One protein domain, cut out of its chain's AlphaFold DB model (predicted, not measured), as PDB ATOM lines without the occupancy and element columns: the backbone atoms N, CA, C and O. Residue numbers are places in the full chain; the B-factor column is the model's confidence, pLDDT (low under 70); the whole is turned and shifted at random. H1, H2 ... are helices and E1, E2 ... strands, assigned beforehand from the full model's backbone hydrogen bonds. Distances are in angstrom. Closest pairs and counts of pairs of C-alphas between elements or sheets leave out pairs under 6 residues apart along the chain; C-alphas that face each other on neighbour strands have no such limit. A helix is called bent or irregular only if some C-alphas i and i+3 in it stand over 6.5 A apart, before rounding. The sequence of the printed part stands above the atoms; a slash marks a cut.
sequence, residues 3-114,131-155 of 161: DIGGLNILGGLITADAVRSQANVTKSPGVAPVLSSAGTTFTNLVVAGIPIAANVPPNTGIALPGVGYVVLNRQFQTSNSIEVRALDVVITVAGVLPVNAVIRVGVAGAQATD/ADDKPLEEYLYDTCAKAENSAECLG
ATOM      1  N   ASP A   3      46.155 -31.594   6.295       94.81
ATOM      2  CA  ASP A   3      45.662 -32.007   4.984       94.81
ATOM      3  C   ASP A   3      46.841 -32.536   4.152       94.81
ATOM      4  O   ASP A   3      47.910 -31.925   4.104       94.81
ATOM      5  N   ILE A   4      46.651 -33.683   3.511       95.12
ATOM      6  CA  ILE A   4      47.621 -34.335   2.629       95.12
ATOM      7  C   ILE A   4      46.958 -34.484   1.270       95.12
ATOM      8  O   ILE A   4      45.912 -35.117   1.179       95.12
ATOM      9  N   GLY A   5      47.555 -33.914   0.226       96.06
ATOM     10  CA  GLY A   5      47.109 -34.098  -1.154       96.06
ATOM     11  C   GLY A   5      47.900 -35.201  -1.857       96.06
ATOM     12  O   GLY A   5      49.109 -35.302  -1.656       96.06
ATOM     13  N   GLY A   6      47.227 -35.998  -2.689       94.44
ATOM     14  CA  GLY A   6      47.848 -37.005  -3.552       94.44
ATOM     15  C   GLY A   6      48.583 -38.102  -2.783       94.44
ATOM     16  O   GLY A   6      49.774 -38.324  -2.995       94.44
ATOM     17  N   LEU A   7      47.888 -38.787  -1.874       96.50
ATOM     18  CA  LEU A   7      48.440 -39.930  -1.158       96.50
ATOM     19  C   LEU A   7      48.623 -41.113  -2.117       96.50
ATOM     20  O   LEU A   7      47.672 -41.551  -2.760       96.50
ATOM     21  N   ASN A   8      49.832 -41.664  -2.154       96.25
ATOM     22  CA  ASN A   8      50.140 -42.943  -2.786       96.25
ATOM     23  C   ASN A   8      51.249 -43.621  -1.976       96.25
ATOM     24  O   ASN A   8      52.373 -43.122  -1.914       96.25
ATOM     25  N   ILE A   9      50.919 -44.733  -1.325       93.88
ATOM     26  CA  ILE A   9      51.866 -45.516  -0.528       93.88
ATOM     27  C   ILE A   9      51.803 -46.988  -0.928       93.88
ATOM     28  O   ILE A   9      50.813 -47.452  -1.494       93.88
ATOM     29  N   LEU A  10      52.883 -47.720  -0.635       93.12
ATOM     30  CA  LEU A  10      53.010 -49.150  -0.939       93.12
ATOM     31  C   LEU A  10      52.763 -49.468  -2.427       93.12
ATOM     32  O   LEU A  10      52.107 -50.446  -2.768       93.12
ATOM     33  N   GLY A  11      53.270 -48.608  -3.318       90.81
ATOM     34  CA  GLY A  11      53.176 -48.810  -4.767       90.81
ATOM     35  C   GLY A  11      51.763 -48.673  -5.340       90.81
ATOM     36  O   GLY A  11      51.482 -49.256  -6.381       90.81
ATOM     37  N   GLY A  12      50.878 -47.923  -4.680       93.44
ATOM     38  CA  GLY A  12      49.492 -47.722  -5.113       93.44
ATOM     39  C   GLY A  12      48.487 -48.649  -4.436       93.44
ATOM     40  O   GLY A  12      47.306 -48.595  -4.763       93.44
ATOM     41  N   LEU A  13      48.921 -49.468  -3.472       93.25
ATOM     42  CA  LEU A  13      48.007 -50.293  -2.681       93.25
ATOM     43  C   LEU A  13      47.024 -49.439  -1.867       93.25
ATOM     44  O   LEU A  13      45.880 -49.843  -1.655       93.25
ATOM     45  N   ILE A  14      47.472 -48.266  -1.412       96.00
ATOM     46  CA  ILE A  14      46.618 -47.263  -0.776       96.00
ATOM     47  C   ILE A  14      46.827 -45.930  -1.485       96.00
ATOM     48  O   ILE A  14      47.944 -45.398  -1.508       96.00
ATOM     49  N   THR A  15      45.743 -45.376  -2.027       97.62
ATOM     50  CA  THR A  15      45.744 -44.077  -2.707       97.62
ATOM     51  C   THR A  15      44.590 -43.204  -2.253       97.62
ATOM     52  O   THR A  15      43.513 -43.715  -1.977       97.62
ATOM     53  N   ALA A  16      44.785 -41.890  -2.218       97.38
ATOM     54  CA  ALA A  16      43.707 -40.923  -2.019       97.38
ATOM     55  C   ALA A  16      44.080 -39.581  -2.649       97.38
ATOM     56  O   ALA A  16      45.238 -39.169  -2.595       97.38
ATOM     57  N   ASP A  17      43.098 -38.854  -3.171       97.81
ATOM     58  CA  ASP A  17      43.335 -37.509  -3.705       97.81
ATOM     59  C   ASP A  17      43.599 -36.509  -2.585       97.81
ATOM     60  O   ASP A  17      44.442 -35.621  -2.713       97.81
ATOM     61  N   ALA A  18      42.895 -36.669  -1.464       96.56
ATOM     62  CA  ALA A  18      43.139 -35.888  -0.266       96.56
ATOM     63  C   ALA A  18      42.818 -36.683   0.997       96.56
ATOM     64  O   ALA A  18      41.846 -37.438   1.057       96.56
ATOM     65  N   VAL A  19      43.611 -36.466   2.034       96.69
ATOM     66  CA  VAL A  19      43.397 -37.007   3.370       96.69
ATOM     67  C   VAL A  19      43.462 -35.865   4.359       96.69
ATOM     68  O   VAL A  19      44.478 -35.180   4.461       96.69
ATOM     69  N   ARG A  20      42.382 -35.679   5.109       96.44
ATOM     70  CA  ARG A  20      42.275 -34.651   6.134       96.44
ATOM     71  C   ARG A  20      42.139 -35.300   7.492       96.44
ATOM     72  O   ARG A  20      41.242 -36.109   7.701       96.44
ATOM     73  N   SER A  21      42.990 -34.900   8.428       94.69
ATOM     74  CA  SER A  21      42.862 -35.236   9.843       94.69
ATOM     75  C   SER A  21      42.634 -33.998  10.677       94.69
ATOM     76  O   SER A  21      43.368 -33.005  10.599       94.69
ATOM     77  N   GLN A  22      41.600 -34.061  11.505       94.62
ATOM     78  CA  GLN A  22      41.193 -32.949  12.333       94.62
ATOM     79  C   GLN A  22      40.957 -33.419  13.761       94.62
ATOM     80  O   GLN A  22      40.183 -34.331  14.015       94.62
ATOM     81  N   ALA A  23      41.639 -32.750  14.680       93.06
ATOM     82  CA  ALA A  23      41.529 -32.920  16.115       93.06
ATOM     83  C   ALA A  23      41.094 -31.567  16.682       93.06
ATOM     84  O   ALA A  23      41.736 -30.550  16.405       93.06
ATOM     85  N   ASN A  24      39.985 -31.547  17.413       91.50
ATOM     86  CA  ASN A  24      39.395 -30.344  17.984       91.50
ATOM     87  C   ASN A  24      39.232 -30.537  19.490       91.50
ATOM     88  O   ASN A  24      38.731 -31.571  19.935       91.50
ATOM     89  N   VAL A  25      39.590 -29.510  20.256       90.12
ATOM     90  CA  VAL A  25      39.290 -29.424  21.687       90.12
ATOM     91  C   VAL A  25      38.629 -28.086  21.959       90.12
ATOM     92  O   VAL A  25      39.158 -27.043  21.584       90.12
ATOM     93  N   THR A  26      37.469 -28.115  22.610       89.62
ATOM     94  CA  THR A  26      36.791 -26.913  23.109       89.62
ATOM     95  C   THR A  26      36.774 -26.960  24.627       89.62
ATOM     96  O   THR A  26      36.325 -27.943  25.212       89.62
ATOM     97  N   LYS A  27      37.254 -25.901  25.281       83.88
ATOM     98  CA  LYS A  27      37.333 -25.814  26.740       83.88
ATOM     99  C   LYS A  27      36.777 -24.479  27.211       83.88
ATOM    100  O   LYS A  27      37.179 -23.430  26.719       83.88
ATOM    101  N   SER A  28      35.852 -24.544  28.164       85.69
ATOM    102  CA  SER A  28      35.358 -23.382  28.906       85.69
ATOM    103  C   SER A  28      35.860 -23.443  30.352       85.69
ATOM    104  O   SER A  28      35.999 -24.552  30.881       85.69
ATOM    105  N   PRO A  29      36.113 -22.296  31.008       78.56
ATOM    106  CA  PRO A  29      36.538 -22.270  32.404       78.56
ATOM    107  C   PRO A  29      35.577 -23.061  33.298       78.56
ATOM    108  O   PRO A  29      34.363 -22.871  33.233       78.56
ATOM    109  N   GLY A  30      36.117 -23.969  34.114       77.94
ATOM    110  CA  GLY A  30      35.327 -24.786  35.044       77.94
ATOM    111  C   GLY A  30      34.485 -25.904  34.409       77.94
ATOM    112  O   GLY A  30      33.776 -26.596  35.134       77.94
ATOM    113  N   VAL A  31      34.563 -26.120  33.089       84.31
ATOM    114  CA  VAL A  31      33.842 -27.193  32.372       84.31
ATOM    115  C   VAL A  31      34.838 -28.209  31.822       84.31
ATOM    116  O   VAL A  31      35.930 -27.832  31.407       84.31
ATOM    117  N   ALA A  32      34.496 -29.498  31.798       81.31
ATOM    118  CA  ALA A  32      35.342 -30.506  31.158       81.31
ATOM    119  C   ALA A  32      35.571 -30.183  29.659       81.31
ATOM    120  O   ALA A  32      34.650 -29.688  29.002       81.31
ATOM    121  N   PRO A  33      36.774 -30.428  29.104       85.00
ATOM    122  CA  PRO A  33      37.016 -30.281  27.671       85.00
ATOM    123  C   PRO A  33      36.070 -31.155  26.835       85.00
ATOM    124  O   PRO A  33      35.811 -32.306  27.176       85.00
ATOM    125  N   VAL A  34      35.600 -30.624  25.707       89.50
ATOM    126  CA  VAL A  34      34.894 -31.385  24.669       89.50
ATOM    127  C   VAL A  34      35.885 -31.713  23.562       89.50
ATOM    128  O   VAL A  34      36.445 -30.807  22.939       89.50
ATOM    129  N   LEU A  35      36.095 -33.006  23.323       88.88
ATOM    130  CA  LEU A  35      36.989 -33.530  22.294       88.88
ATOM    131  C   LEU A  35      36.184 -33.928  21.056       88.88
ATOM    132  O   LEU A  35      35.087 -34.471  21.170       88.88
ATOM    133  N   SER A  36      36.707 -33.650  19.864       89.88
ATOM    134  CA  SER A  36      36.031 -34.006  18.617       89.88
ATOM    135  C   SER A  36      37.004 -34.191  17.461       89.88
ATOM    136  O   SER A  36      37.894 -33.375  17.235       89.88
ATOM    137  N   SER A  37      36.774 -35.230  16.668       90.50
ATOM    138  CA  SER A  37      37.472 -35.513  15.410       90.50
ATOM    139  C   SER A  37      36.721 -35.012  14.170       90.50
ATOM    140  O   SER A  37      37.087 -35.338  13.035       90.50
ATOM    141  N   ALA A  38      35.656 -34.220  14.373       92.62
ATOM    142  CA  ALA A  38      34.834 -33.685  13.296       92.62
ATOM    143  C   ALA A  38      35.688 -32.933  12.263       92.62
ATOM    144  O   ALA A  38      36.510 -32.080  12.614       92.62
ATOM    145  N   GLY A  39      35.465 -33.270  10.990       91.50
ATOM    146  CA  GLY A  39      36.221 -32.756   9.850       91.50
ATOM    147  C   GLY A  39      37.351 -33.668   9.362       91.50
ATOM    148  O   GLY A  39      38.013 -33.305   8.397       91.50
ATOM    149  N   THR A  40      37.564 -34.836   9.975       94.19
ATOM    150  CA  THR A  40      38.416 -35.895   9.405       94.19
ATOM    151  C   THR A  40      37.705 -36.558   8.227       94.19
ATOM    152  O   THR A  40      36.592 -37.057   8.387       94.19
ATOM    153  N   THR A  41      38.327 -36.546   7.046       96.38
ATOM    154  CA  THR A  41      37.711 -37.011   5.792       96.38
ATOM    155  C   THR A  41      38.745 -37.581   4.830       96.38
ATOM    156  O   THR A  41      39.897 -37.141   4.808       96.38
ATOM    157  N   PHE A  42      38.299 -38.476   3.955       96.88
ATOM    158  CA  PHE A  42      39.107 -39.066   2.893       96.88
ATOM    159  C   PHE A  42      38.474 -38.781   1.527       96.88
ATOM    160  O   PHE A  42      37.290 -39.017   1.327       96.88
ATOM    161  N   THR A  43      39.241 -38.266   0.572       97.38
ATOM    162  CA  THR A  43      38.756 -37.985  -0.788       97.38
ATOM    163  C   THR A  43      39.301 -39.036  -1.738       97.38
ATOM    164  O   THR A  43      40.518 -39.165  -1.865       97.38
ATOM    165  N   ASN A  44      38.402 -39.776  -2.392       96.75
ATOM    166  CA  ASN A  44      38.734 -40.845  -3.339       96.75
ATOM    167  C   ASN A  44      39.742 -41.860  -2.772       96.75
ATOM    168  O   ASN A  44      40.675 -42.273  -3.457       96.75
ATOM    169  N   LEU A  45      39.568 -42.240  -1.500       97.25
ATOM    170  CA  LEU A  45      40.405 -43.257  -0.876       97.25
ATOM    171  C   LEU A  45      40.120 -44.621  -1.498       97.25
ATOM    172  O   LEU A  45      38.974 -45.062  -1.560       97.25
ATOM    173  N   VAL A  46      41.183 -45.297  -1.902       96.06
ATOM    174  CA  VAL A  46      41.176 -46.671  -2.386       96.06
ATOM    175  C   VAL A  46      42.164 -47.461  -1.543       96.06
ATOM    176  O   VAL A  46      43.299 -47.027  -1.338       96.06
ATOM    177  N   VAL A  47      41.721 -48.610  -1.043       94.81
ATOM    178  CA  VAL A  47      42.513 -49.525  -0.219       94.81
ATOM    179  C   VAL A  47      42.426 -50.907  -0.851       94.81
ATOM    180  O   VAL A  47      41.329 -51.427  -1.024       94.81
ATOM    181  N   ALA A  48      43.567 -51.480  -1.243       90.94
ATOM    182  CA  ALA A  48      43.636 -52.770  -1.937       90.94
ATOM    183  C   ALA A  48      42.707 -52.860  -3.171       90.94
ATOM    184  O   ALA A  48      42.093 -53.888  -3.437       90.94
ATOM    185  N   GLY A  49      42.578 -51.757  -3.918       91.00
ATOM    186  CA  GLY A  49      41.707 -51.665  -5.099       91.00
ATOM    187  C   GLY A  49      40.224 -51.406  -4.801       91.00
ATOM    188  O   GLY A  49      39.454 -51.189  -5.734       91.00
ATOM    189  N   ILE A  50      39.820 -51.363  -3.528       91.81
ATOM    190  CA  ILE A  50      38.432 -51.135  -3.111       91.81
ATOM    191  C   ILE A  50      38.239 -49.661  -2.718       91.81
ATOM    192  O   ILE A  50      38.948 -49.169  -1.834       91.81
ATOM    193  N   PRO A  51      37.289 -48.931  -3.335       94.19
ATOM    194  CA  PRO A  51      36.946 -47.574  -2.921       94.19
ATOM    195  C   PRO A  51      36.327 -47.547  -1.521       94.19
ATOM    196  O   PRO A  51      35.398 -48.296  -1.222       94.19
ATOM    197  N   ILE A  52      36.805 -46.635  -0.678       94.06
ATOM    198  CA  ILE A  52      36.327 -46.429   0.689       94.06
ATOM    199  C   ILE A  52      35.534 -45.122   0.761       94.06
ATOM    200  O   ILE A  52      35.905 -44.109   0.164       94.06
ATOM    201  N   ALA A  53      34.425 -45.135   1.505       93.19
ATOM    202  CA  ALA A  53      33.593 -43.952   1.700       93.19
ATOM    203  C   ALA A  53      34.375 -42.808   2.369       93.19
ATOM    204  O   ALA A  53      35.225 -43.032   3.226       93.19
ATOM    205  N   ALA A  54      34.036 -41.563   2.025       90.00
ATOM    206  CA  ALA A  54      34.778 -40.392   2.497       90.00
ATOM    207  C   ALA A  54      34.744 -40.193   4.022       90.00
ATOM    208  O   ALA A  54      35.705 -39.698   4.615       90.00
ATOM    209  N   ASN A  55      33.632 -40.590   4.647       91.38
ATOM    210  CA  ASN A  55      33.419 -40.520   6.086       91.38
ATOM    211  C   ASN A  55      33.592 -41.914   6.682       91.38
ATOM    212  O   ASN A  55      32.634 -42.681   6.788       91.38
ATOM    213  N   VAL A  56      34.828 -42.239   7.044       92.62
ATOM    214  CA  VAL A  56      35.159 -43.514   7.681       92.62
ATOM    215  C   VAL A  56      34.902 -43.401   9.186       92.62
ATOM    216  O   VAL A  56      35.392 -42.444   9.801       92.62
ATOM    217  N   PRO A  57      34.156 -44.335   9.805       91.25
ATOM    218  CA  PRO A  57      33.993 -44.365  11.254       91.25
ATOM    219  C   PRO A  57      35.348 -44.385  11.981       91.25
ATOM    220  O   PRO A  57      36.331 -44.886  11.426       91.25
ATOM    221  N   PRO A  58      35.427 -43.856  13.212       90.38
ATOM    222  CA  PRO A  58      36.641 -43.955  14.014       90.38
ATOM    223  C   PRO A  58      37.127 -45.405  14.128       90.38
ATOM    224  O   PRO A  58      36.306 -46.316  14.238       90.38
ATOM    225  N   ASN A  59      38.446 -45.600  14.155       88.69
ATOM    226  CA  ASN A  59      39.083 -46.876  14.485       88.69
ATOM    227  C   ASN A  59      38.692 -48.033  13.533       88.69
ATOM    228  O   ASN A  59      38.456 -49.163  13.960       88.69
ATOM    229  N   THR A  60      38.612 -47.759  12.226       87.31
ATOM    230  CA  THR A  60      38.189 -48.750  11.220       87.31
ATOM    231  C   THR A  60      39.382 -49.543  10.683       87.31
ATOM    232  O   THR A  60      40.205 -48.994   9.957       87.31
ATOM    233  N   GLY A  61      39.460 -50.838  10.995       89.69
ATOM    234  CA  GLY A  61      40.453 -51.763  10.432       89.69
ATOM    235  C   GLY A  61      40.048 -52.328   9.064       89.69
ATOM    236  O   GLY A  61      38.883 -52.671   8.858       89.69
ATOM    237  N   ILE A  62      41.006 -52.429   8.141       88.38
ATOM    238  CA  ILE A  62      40.858 -53.046   6.816       88.38
ATOM    239  C   ILE A  62      42.078 -53.931   6.534       88.38
ATOM    240  O   ILE A  62      43.217 -53.486   6.683       88.38
ATOM    241  N   ALA A  63      41.844 -55.171   6.104       87.12
ATOM    242  CA  ALA A  63      42.906 -56.089   5.702       87.12
ATOM    243  C   ALA A  63      43.571 -55.650   4.385       87.12
ATOM    244  O   ALA A  63      42.923 -55.132   3.478       87.12
ATOM    245  N   LEU A  64      44.877 -55.884   4.277       88.25
ATOM    246  CA  LEU A  64      45.692 -55.648   3.087       88.25
ATOM    247  C   LEU A  64      46.339 -56.973   2.670       88.25
ATOM    248  O   LEU A  64      47.411 -57.313   3.187       88.25
ATOM    249  N   PRO A  65      45.712 -57.729   1.753       83.38
ATOM    250  CA  PRO A  65      46.220 -59.033   1.362       83.38
ATOM    251  C   PRO A  65      47.684 -58.982   0.896       83.38
ATOM    252  O   PRO A  65      48.068 -58.107   0.123       83.38
ATOM    253  N   GLY A  66      48.519 -59.893   1.410       85.06
ATOM    254  CA  GLY A  66      49.945 -59.977   1.091       85.06
ATOM    255  C   GLY A  66      50.831 -58.913   1.751       85.06
ATOM    256  O   GLY A  66      52.033 -58.891   1.489       85.06
ATOM    257  N   VAL A  67      50.276 -58.038   2.600       89.12
ATOM    258  CA  VAL A  67      51.029 -56.965   3.275       89.12
ATOM    259  C   VAL A  67      50.752 -56.909   4.776       89.12
ATOM    260  O   VAL A  67      51.693 -56.899   5.572       89.12
ATOM    261  N   GLY A  68      49.482 -56.853   5.173       89.00
ATOM    262  CA  GLY A  68      49.066 -56.701   6.566       89.00
ATOM    263  C   GLY A  68      47.693 -56.066   6.698       89.00
ATOM    264  O   GLY A  68      46.718 -56.623   6.208       89.00
ATOM    265  N   TYR A  69      47.592 -54.921   7.370       88.75
ATOM    266  CA  TYR A  69      46.319 -54.214   7.547       88.75
ATOM    267  C   TYR A  69      46.527 -52.709   7.710       88.75
ATOM    268  O   TYR A  69      47.628 -52.238   8.000       88.75
ATOM    269  N   VAL A  70      45.453 -51.946   7.535       92.50
ATOM    270  CA  VAL A  70      45.403 -50.508   7.796       92.50
ATOM    271  C   VAL A  70      44.285 -50.185   8.776       92.50
ATOM    272  O   VAL A  70      43.183 -50.714   8.667       92.50
ATOM    273  N   VAL A  71      44.561 -49.294   9.723       91.81
ATOM    274  CA  VAL A  71      43.562 -48.683  10.600       91.81
ATOM    275  C   VAL A  71      43.329 -47.253  10.131       91.81
ATOM    276  O   VAL A  71      44.244 -46.426  10.126       91.81
ATOM    277  N   LEU A  72      42.102 -46.974   9.709       93.94
ATOM    278  CA  LEU A  72      41.646 -45.675   9.242       93.94
ATOM    279  C   LEU A  72      40.982 -44.892  10.371       93.94
ATOM    280  O   LEU A  72      40.258 -45.458  11.195       93.94
ATOM    281  N   ASN A  73      41.181 -43.571  10.351       93.56
ATOM    282  CA  ASN A  73      40.596 -42.636  11.311       93.56
ATOM    283  C   ASN A  73      40.816 -43.105  12.760       93.56
ATOM    284  O   ASN A  73      39.868 -43.211  13.539       93.56
ATOM    285  N   ARG A  74      42.060 -43.450  13.107       90.25
ATOM    286  CA  ARG A  74      42.395 -43.919  14.452       90.25
ATOM    287  C   ARG A  74      42.379 -42.745  15.419       90.25
ATOM    288  O   ARG A  74      43.006 -41.722  15.143       90.25
ATOM    289  N   GLN A  75      41.671 -42.879  16.532       90.81
ATOM    290  CA  GLN A  75      41.474 -41.807  17.501       90.81
ATOM    291  C   GLN A  75      41.933 -42.244  18.883       90.81
ATOM    292  O   GLN A  75      41.516 -43.282  19.380       90.81
ATOM    293  N   PHE A  76      42.741 -41.397  19.508       84.00
ATOM    294  CA  PHE A  76      43.192 -41.535  20.885       84.00
ATOM    295  C   PHE A  76      42.633 -40.355  21.654       84.00
ATOM    296  O   PHE A  76      42.897 -39.206  21.296       84.00
ATOM    297  N   GLN A  77      41.855 -40.618  22.694       84.38
ATOM    298  CA  GLN A  77      41.240 -39.564  23.489       84.38
ATOM    299  C   GLN A  77      41.570 -39.779  24.959       84.38
ATOM    300  O   GLN A  77      41.378 -40.863  25.492       84.38
ATOM    301  N   THR A  78      42.064 -38.738  25.621       81.56
ATOM    302  CA  THR A  78      42.181 -38.684  27.083       81.56
ATOM    303  C   THR A  78      41.067 -37.795  27.643       81.56
ATOM    304  O   THR A  78      40.141 -37.419  26.936       81.56
ATOM    305  N   SER A  79      41.138 -37.400  28.915       80.75
ATOM    306  CA  SER A  79      40.200 -36.421  29.480       80.75
ATOM    307  C   SER A  79      40.377 -34.997  28.931       80.75
ATOM    308  O   SER A  79      39.506 -34.150  29.133       80.75
ATOM    309  N   ASN A  80      41.503 -34.700  28.277       81.44
ATOM    310  CA  ASN A  80      41.861 -33.339  27.879       81.44
ATOM    311  C   ASN A  80      42.616 -33.219  26.549       81.44
ATOM    312  O   ASN A  80      42.931 -32.104  26.128       81.44
ATOM    313  N   SER A  81      42.900 -34.339  25.891       83.75
ATOM    314  CA  SER A  81      43.638 -34.407  24.637       83.75
ATOM    315  C   SER A  81      42.954 -35.358  23.672       83.75
ATOM    316  O   SER A  81      42.442 -36.398  24.070       83.75
ATOM    317  N   ILE A  82      43.018 -35.026  22.390       85.94
ATOM    318  CA  ILE A  82      42.650 -35.907  21.292       85.94
ATOM    319  C   ILE A  82      43.776 -35.939  20.270       85.94
ATOM    320  O   ILE A  82      44.349 -34.912  19.906       85.94
ATOM    321  N   GLU A  83      44.056 -37.131  19.775       88.69
ATOM    322  CA  GLU A  83      44.894 -37.359  18.618       88.69
ATOM    323  C   GLU A  83      44.109 -38.170  17.591       88.69
ATOM    324  O   GLU A  83      43.432 -39.139  17.922       88.69
ATOM    325  N   VAL A  84      44.188 -37.749  16.336       90.81
ATOM    326  CA  VAL A  84      43.583 -38.418  15.191       90.81
ATOM    327  C   VAL A  84      44.694 -38.752  14.213       90.81
ATOM    328  O   VAL A  84      45.477 -37.881  13.834       90.81
ATOM    329  N   ARG A  85      44.763 -40.012  13.799       92.88
ATOM    330  CA  ARG A  85      45.659 -40.500  12.753       92.88
ATOM    331  C   ARG A  85      44.799 -40.941  11.582       92.88
ATOM    332  O   ARG A  85      43.950 -41.818  11.736       92.88
ATOM    333  N   ALA A  86      45.003 -40.341  10.416       92.62
ATOM    334  CA  ALA A  86      44.226 -40.703   9.242       92.62
ATOM    335  C   ALA A  86      44.431 -42.172   8.861       92.62
ATOM    336  O   ALA A  86      43.447 -42.874   8.635       92.62
ATOM    337  N   LEU A  87      45.690 -42.619   8.787       93.88
ATOM    338  CA  LEU A  87      46.049 -43.997   8.463       93.88
ATOM    339  C   LEU A  87      47.224 -44.465   9.326       93.88
ATOM    340  O   LEU A  87      48.256 -43.795   9.377       93.88
ATOM    341  N   ASP A  88      47.079 -45.646   9.918       93.50
ATOM    342  CA  ASP A  88      48.169 -46.460  10.462       93.50
ATOM    343  C   ASP A  88      48.190 -47.792   9.695       93.50
ATOM    344  O   ASP A  88      47.270 -48.593   9.823       93.50
ATOM    345  N   VAL A  89      49.217 -48.031   8.881       91.81
ATOM    346  CA  VAL A  89      49.412 -49.290   8.145       91.81
ATOM    347  C   VAL A  89      50.435 -50.137   8.876       91.81
ATOM    348  O   VAL A  89      51.541 -49.663   9.124       91.81
ATOM    349  N   VAL A  90      50.093 -51.384   9.175       89.12
ATOM    350  CA  VAL A  90      50.972 -52.329   9.863       89.12
ATOM    351  C   VAL A  90      51.342 -53.458   8.914       89.12
ATOM    352  O   VAL A  90      50.478 -54.093   8.309       89.12
ATOM    353  N   ILE A  91      52.644 -53.703   8.795       88.38
ATOM    354  CA  ILE A  91      53.204 -54.749   7.943       88.38
ATOM    355  C   ILE A  91      53.270 -56.054   8.738       88.38
ATOM    356  O   ILE A  91      53.998 -56.139   9.724       88.38
ATOM    357  N   THR A  92      52.533 -57.079   8.317       86.00
ATOM    358  CA  THR A  92      52.566 -58.416   8.943       86.00
ATOM    359  C   THR A  92      53.319 -59.434   8.089       86.00
ATOM    360  O   THR A  92      53.820 -60.425   8.617       86.00
ATOM    361  N   VAL A  93      53.460 -59.163   6.789       85.75
ATOM    362  CA  VAL A  93      54.212 -59.989   5.839       85.75
ATOM    363  C   VAL A  93      55.509 -59.273   5.469       85.75
ATOM    364  O   VAL A  93      55.498 -58.112   5.068       85.75
ATOM    365  N   ALA A  94      56.645 -59.956   5.615       80.69
ATOM    366  CA  ALA A  94      57.947 -59.381   5.288       80.69
ATOM    367  C   ALA A  94      58.045 -59.053   3.788       80.69
ATOM    368  O   ALA A  94      57.743 -59.892   2.941       80.69
ATOM    369  N   GLY A  95      58.531 -57.856   3.468       82.44
ATOM    370  CA  GLY A  95      58.785 -57.423   2.096       82.44
ATOM    371  C   GLY A  95      59.928 -56.415   2.052       82.44
ATOM    372  O   GLY A  95      60.984 -56.640   2.635       82.44
ATOM    373  N   VAL A  96      59.708 -55.273   1.392       84.69
ATOM    374  CA  VAL A  96      60.646 -54.131   1.441       84.69
ATOM    375  C   VAL A  96      60.757 -53.569   2.863       84.69
ATOM    376  O   VAL A  96      61.820 -53.104   3.271       84.69
ATOM    377  N   LEU A  97      59.657 -53.616   3.617       88.19
ATOM    378  CA  LEU A  97      59.615 -53.246   5.024       88.19
ATOM    379  C   LEU A  97      59.644 -54.500   5.908       88.19
ATOM    380  O   LEU A  97      59.096 -55.538   5.519       88.19
ATOM    381  N   PRO A  98      60.272 -54.419   7.094       87.19
ATOM    382  CA  PRO A  98      60.257 -55.512   8.051       87.19
ATOM    383  C   PRO A  98      58.851 -55.720   8.625       87.19
ATOM    384  O   PRO A  98      58.038 -54.794   8.688       87.19
ATOM    385  N   VAL A  99      58.591 -56.937   9.099       84.06
ATOM    386  CA  VAL A  99      57.388 -57.245   9.887       84.06
ATOM    387  C   VAL A  99      57.335 -56.328  11.112       84.06
ATOM    388  O   VAL A  99      58.367 -56.018  11.709       84.06
ATOM    389  N   ASN A 100      56.129 -55.895  11.472       81.62
ATOM    390  CA  ASN A 100      55.809 -54.900  12.499       81.62
ATOM    391  C   ASN A 100      56.245 -53.465  12.173       81.62
ATOM    392  O   ASN A 100      56.156 -52.587  13.033       81.62
ATOM    393  N   ALA A 101      56.683 -53.180  10.942       86.12
ATOM    394  CA  ALA A 101      56.807 -51.799  10.500       86.12
ATOM    395  C   ALA A 101      55.429 -51.122  10.490       86.12
ATOM    396  O   ALA A 101      54.436 -51.716  10.064       86.12
ATOM    397  N   VAL A 102      55.392 -49.860  10.927       87.69
ATOM    398  CA  VAL A 102      54.179 -49.038  10.929       87.69
ATOM    399  C   VAL A 102      54.393 -47.816  10.043       87.69
ATOM    400  O   VAL A 102      55.298 -47.018  10.289       87.69
ATOM    401  N   ILE A 103      53.550 -47.651   9.025       91.44
ATOM    402  CA  ILE A 103      53.473 -46.429   8.220       91.44
ATOM    403  C   ILE A 103      52.325 -45.593   8.760       91.44
ATOM    404  O   ILE A 103      51.193 -46.058   8.838       91.44
ATOM    405  N   ARG A 104      52.610 -44.342   9.097       92.44
ATOM    406  CA  ARG A 104      51.660 -43.454   9.755       92.44
ATOM    407  C   ARG A 104      51.498 -42.164   8.981       92.44
ATOM    408  O   ARG A 104      52.481 -41.493   8.674       92.44
ATOM    409  N   VAL A 105      50.254 -41.815   8.689       93.06
ATOM    410  CA  VAL A 105      49.912 -40.717   7.787       93.06
ATOM    411  C   VAL A 105      48.805 -39.871   8.405       93.06
ATOM    412  O   VAL A 105      47.856 -40.397   8.981       93.06
ATOM    413  N   GLY A 106      48.921 -38.547   8.266       91.50
ATOM    414  CA  GLY A 106      47.866 -37.617   8.665       91.50
ATOM    415  C   GLY A 106      47.646 -37.581  10.177       91.50
ATOM    416  O   GLY A 106      46.560 -37.897  10.635       91.50
ATOM    417  N   VAL A 107      48.662 -37.229  10.968       91.19
ATOM    418  CA  VAL A 107      48.505 -37.093  12.426       91.19
ATOM    419  C   VAL A 107      48.073 -35.668  12.775       91.19
ATOM    420  O   VAL A 107      48.734 -34.703  12.396       91.19
ATOM    421  N   ALA A 108      46.983 -35.530  13.523       89.62
ATOM    422  CA  ALA A 108      46.520 -34.274  14.099       89.62
ATOM    423  C   ALA A 108      46.286 -34.453  15.600       89.62
ATOM    424  O   ALA A 108      45.616 -35.391  16.010       89.62
ATOM    425  N   GLY A 109      46.803 -33.537  16.415       88.62
ATOM    426  CA  GLY A 109      46.607 -33.537  17.863       88.62
ATOM    427  C   GLY A 109      46.045 -32.209  18.353       88.62
ATOM    428  O   GLY A 109      46.302 -31.166  17.749       88.62
ATOM    429  N   ALA A 110      45.280 -32.247  19.437       86.06
ATOM    430  CA  ALA A 110      44.813 -31.064  20.139       86.06
ATOM    431  C   ALA A 110      44.642 -31.373  21.631       86.06
ATOM    432  O   ALA A 110      44.199 -32.460  21.992       86.06
ATOM    433  N   GLN A 111      44.976 -30.411  22.493       84.44
ATOM    434  CA  GLN A 111      44.837 -30.526  23.947       84.44
ATOM    435  C   GLN A 111      44.291 -29.229  24.546       84.44
ATOM    436  O   GLN A 111      44.499 -28.156  23.979       84.44
ATOM    437  N   ALA A 112      43.663 -29.310  25.718       79.88
ATOM    438  CA  ALA A 112      43.333 -28.139  26.527       79.88
ATOM    439  C   ALA A 112      43.676 -28.349  28.006       79.88
ATOM    440  O   ALA A 112      43.474 -29.424  28.563       79.88
ATOM    441  N   THR A 113      44.168 -27.296  28.654       73.44
ATOM    442  CA  THR A 113      44.436 -27.249  30.097       73.44
ATOM    443  C   THR A 113      44.002 -25.896  30.658       73.44
ATOM    444  O   THR A 113      44.017 -24.903  29.931       73.44
ATOM    445  N   ASP A 114      43.604 -25.867  31.931       70.12
ATOM    446  CA  ASP A 114      43.226 -24.639  32.645       70.12
ATOM    447  C   ASP A 114      44.452 -23.848  33.144       70.12
ATOM    448  O   ASP A 114      44.340 -22.659  33.432       70.12
ATOM    449  N   ALA A 131      43.715 -44.861  27.086       45.16
ATOM    450  CA  ALA A 131      42.333 -44.393  27.126       45.16
ATOM    451  C   ALA A 131      41.701 -44.641  25.742       45.16
ATOM    452  O   ALA A 131      42.024 -43.973  24.764       45.16
ATOM    453  N   ASP A 132      40.864 -45.676  25.686       49.81
ATOM    454  CA  ASP A 132      39.961 -46.068  24.588       49.81
ATOM    455  C   ASP A 132      40.553 -46.488  23.229       49.81
ATOM    456  O   ASP A 132      39.808 -46.769  22.293       49.81
ATOM    457  N   ASP A 133      41.875 -46.597  23.103       55.25
ATOM    458  CA  ASP A 133      42.489 -47.183  21.912       55.25
ATOM    459  C   ASP A 133      43.035 -48.582  22.198       55.25
ATOM    460  O   ASP A 133      43.789 -48.813  23.148       55.25
ATOM    461  N   LYS A 134      42.622 -49.522  21.350       59.66
ATOM    462  CA  LYS A 134      43.097 -50.897  21.365       59.66
ATOM    463  C   LYS A 134      44.553 -50.948  20.866       59.66
ATOM    464  O   LYS A 134      44.917 -50.181  19.962       59.66
ATOM    465  N   PRO A 135      45.408 -51.845  21.396       66.38
ATOM    466  CA  PRO A 135      46.702 -52.107  20.772       66.38
ATOM    467  C   PRO A 135      46.492 -52.476  19.296       66.38
ATOM    468  O   PRO A 135      45.466 -53.061  18.936       66.38
ATOM    469  N   LEU A 136      47.434 -52.107  18.422       65.69
ATOM    470  CA  LEU A 136      47.314 -52.344  16.973       65.69
ATOM    471  C   LEU A 136      47.012 -53.823  16.671       65.69
ATOM    472  O   LEU A 136      46.183 -54.140  15.821       65.69
ATOM    473  N   GLU A 137      47.602 -54.720  17.453       64.12
ATOM    474  CA  GLU A 137      47.416 -56.166  17.399       64.12
ATOM    475  C   GLU A 137      45.961 -56.619  17.626       64.12
ATOM    476  O   GLU A 137      45.552 -57.650  17.095       64.12
ATOM    477  N   GLU A 138      45.147 -55.868  18.368       67.06
ATOM    478  CA  GLU A 138      43.736 -56.204  18.589       67.06
ATOM    479  C   GLU A 138      42.858 -55.798  17.391       67.06
ATOM    480  O   GLU A 138      41.898 -56.498  17.069       67.06
ATOM    481  N   TYR A 139      43.226 -54.746  16.648       65.38
ATOM    482  CA  TYR A 139      42.562 -54.427  15.375       65.38
ATOM    483  C   TYR A 139      42.790 -55.512  14.329       65.38
ATOM    484  O   TYR A 139      41.886 -55.797  13.543       65.38
ATOM    485  N   LEU A 140      43.969 -56.140  14.334       66.94
ATOM    486  CA  LEU A 140      44.221 -57.322  13.521       66.94
ATOM    487  C   LEU A 140      43.252 -58.444  13.910       66.94
ATOM    488  O   LEU A 140      42.601 -58.990  13.032       66.94
ATOM    489  N   TYR A 141      43.095 -58.746  15.203       58.00
ATOM    490  CA  TYR A 141      42.168 -59.787  15.660       58.00
ATOM    491  C   TYR A 141      40.714 -59.513  15.245       58.00
ATOM    492  O   TYR A 141      40.075 -60.401  14.692       58.00
ATOM    493  N   ASP A 142      40.210 -58.289  15.425       63.72
ATOM    494  CA  ASP A 142      38.840 -57.921  15.034       63.72
ATOM    495  C   ASP A 142      38.634 -57.936  13.512       63.72
ATOM    496  O   ASP A 142      37.559 -58.295  13.025       63.72
ATOM    497  N   THR A 143      39.655 -57.537  12.748       66.00
ATOM    498  CA  THR A 143      39.620 -57.580  11.278       66.00
ATOM    499  C   THR A 143      39.616 -59.028  10.797       66.00
ATOM    500  O   THR A 143      38.803 -59.400   9.957       66.00
ATOM    501  N   CYS A 144      40.463 -59.863  11.394       63.06
ATOM    502  CA  CYS A 144      40.563 -61.285  11.103       63.06
ATOM    503  C   CYS A 144      39.319 -62.074  11.546       63.06
ATOM    504  O   CYS A 144      38.898 -62.999  10.866       63.06
ATOM    505  N   ALA A 145      38.681 -61.701  12.656       60.03
ATOM    506  CA  ALA A 145      37.446 -62.332  13.123       60.03
ATOM    507  C   ALA A 145      36.250 -62.092  12.184       60.03
ATOM    508  O   ALA A 145      35.255 -62.808  12.266       60.03
ATOM    509  N   LYS A 146      36.333 -61.078  11.312       57.47
ATOM    510  CA  LYS A 146      35.342 -60.799  10.264       57.47
ATOM    511  C   LYS A 146      35.663 -61.472   8.930       57.47
ATOM    512  O   LYS A 146      34.805 -61.438   8.054       57.47
ATOM    513  N   ALA A 147      36.863 -62.023   8.761       57.19
ATOM    514  CA  ALA A 147      37.222 -62.752   7.554       57.19
ATOM    515  C   ALA A 147      36.597 -64.152   7.582       57.19
ATOM    516  O   ALA A 147      36.440 -64.752   8.649       57.19
ATOM    517  N   GLU A 148      36.240 -64.683   6.418       49.97
ATOM    518  CA  GLU A 148      35.581 -65.986   6.313       49.97
ATOM    519  C   GLU A 148      36.555 -67.134   6.627       49.97
ATOM    520  O   GLU A 148      36.134 -68.221   7.035       49.97
ATOM    521  N   ASN A 149      37.866 -66.893   6.501       54.28
ATOM    522  CA  ASN A 149      38.907 -67.836   6.886       54.28
ATOM    523  C   ASN A 149      40.237 -67.150   7.289       54.28
ATOM    524  O   ASN A 149      40.469 -65.963   7.066       54.28
ATOM    525  N   SER A 150      41.157 -67.926   7.873       52.09
ATOM    526  CA  SER A 150      42.474 -67.450   8.331       52.09
ATOM    527  C   SER A 150      43.474 -67.103   7.217       52.09
ATOM    528  O   SER A 150      44.491 -66.470   7.498       52.09
ATOM    529  N   ALA A 151      43.233 -67.529   5.977       54.34
ATOM    530  CA  ALA A 151      44.053 -67.190   4.816       54.34
ATOM    531  C   ALA A 151      43.674 -65.810   4.252       54.34
ATOM    532  O   ALA A 151      44.560 -65.034   3.905       54.34
ATOM    533  N   GLU A 152      42.395 -65.446   4.285       54.59
ATOM    534  CA  GLU A 152      41.872 -64.116   3.966       54.59
ATOM    535  C   GLU A 152      42.365 -63.064   4.985       54.59
ATOM    536  O   GLU A 152      42.817 -61.982   4.610       54.59
ATOM    537  N   CYS A 153      42.442 -63.440   6.270       56.06
ATOM    538  CA  CYS A 153      43.071 -62.668   7.355       56.06
ATOM    539  C   CYS A 153      44.538 -62.287   7.113       56.06
ATOM    540  O   CYS A 153      44.985 -61.200   7.481       56.06
ATOM    541  N   LEU A 154      45.318 -63.224   6.573       57.25
ATOM    542  CA  LEU A 154      46.761 -63.075   6.363       57.25
ATOM    543  C   LEU A 154      47.095 -62.680   4.920       57.25
ATOM    544  O   LEU A 154      48.270 -62.539   4.580       57.25
ATOM    545  N   GLY A 155      46.081 -62.532   4.063       54.03
ATOM    546  CA  GLY A 155      46.274 -62.396   2.625       54.03
ATOM    547  C   GLY A 155      47.065 -63.543   2.000       54.03
ATOM    548  O   GLY A 155      47.782 -63.322   1.028       54.03
TER     549      GLY A 155
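Overview. This is residues 3 to 114 and 131 to 155 of the 161 residues of an uncharacterized protein of Frankia sp. EI5c (UniProt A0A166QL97). Two strongly bent sheets lie face to face as an elongated sandwich: the larger is E6, E7, E8 and E9, the smaller E1, E2 and E5, and the strands of the two run nearly in line. At one end E2 runs on into E3, whose hairpin with E4 lies beside the ends of E8 and E9; towards the other end H1 lies across the larger sheet's opposite face, and the short H2 grazes that sheet. The 137 printed residues hold nine named strands followed by two named helices, E1 to E9 and then H1 and H2, mostly strand; the sheets run E6, E7, E8, E9; E1, E2, E5; and E3, E4, each antiparallel. The whole is compact, with a radius of gyration of the C-alphas of 16.0 A, and spans 53 by 29 by 26 A.

Arrangement. Begin at residues 3 to 9, E1, which form a hairpin with residues 14 to 21, E2; there N 4 and O 19 are 2.8 A apart, within hydrogen-bond range. E2 bends by 93 degrees at residue 17, and on its other side pairs antiparallel with residues 41 to 43, E5, where N 43 and O 18 are 2.8 A apart. E2 runs on into residues 24 to 26, E3, at 14 degrees. E3 forms a hairpin with residues 34 to 36, E4, with N 24 and O 36 at 2.8 A. Next look at the meander, each strand the antiparallel neighbour of the one before: residues 60 to 64, E6; 68 to 77, E7; 81 to 91, E8; and 102 to 111, E9. Its pairs include N 62 and O 70 at 2.8 A, N 71 and O 88 at 2.8 A, and N 84 and O 108 at 2.8 A. E7, E8 and E9 bend by 63, 65 and 70 degrees, at residues 73, 86 and 105. This sheet and E1, E2, E5 form a sandwich, two sheets face to face, their facing parts 11.1 A centre to centre; the closest C-alphas of E2 and E8, those of Ser 21 and Ala 86, are 5.7 A apart. Residues 136 to 145, H1, are on the meander sheet in two layers, a helix on one face of a sheet, at a height over the sheet of 8.1 A. H1 lies over E6 and, only just, with 3 C-alphas, over E7; it runs across the strands, at 77 degrees to E6 on the local plane. Residues 150 to 154, H2, touch H1 only at the corner, the closest C-alphas, 144 and 153, being 4.7 A apart; H2 only grazes the sheet with residues 152 to 154. In H1 and H2 every O i to N i+4 pair is within hydrogen-bond range.

Along the chain. Find C-alpha 3 at (45.662, -32.007, 4.984), where E1 begins; it runs 15.9 A to C-alpha 9, and E2 16.5 A from 14 to 21. E3, E4 and E5 have three residues each, and E6 is 13.0 A long. E7 measures 25.3 A, E8 28.0 A from C-alpha 81 at (43.638, -34.407, 24.637), and E9 24.5 A. H1 is 14.6 A long, and H2 ends at C-alpha 154 at (46.761, -63.075, 6.363).

Size, cuts and confidence. The two C-alphas farthest apart, Pro 29 and Ala 151, are 53.2 A apart. Residues 115 to 130 are not printed, and C-alphas 114 and 131 are 20.5 A apart across this cut. The link from E5 to E6, residues 44 to 59, is long; its residues 46 to 47 pair antiparallel with 14 to 15 of E2 and with 50 to 51. The mean pLDDT of the printed part is 84.1, and residues 131 to 155 are under 70.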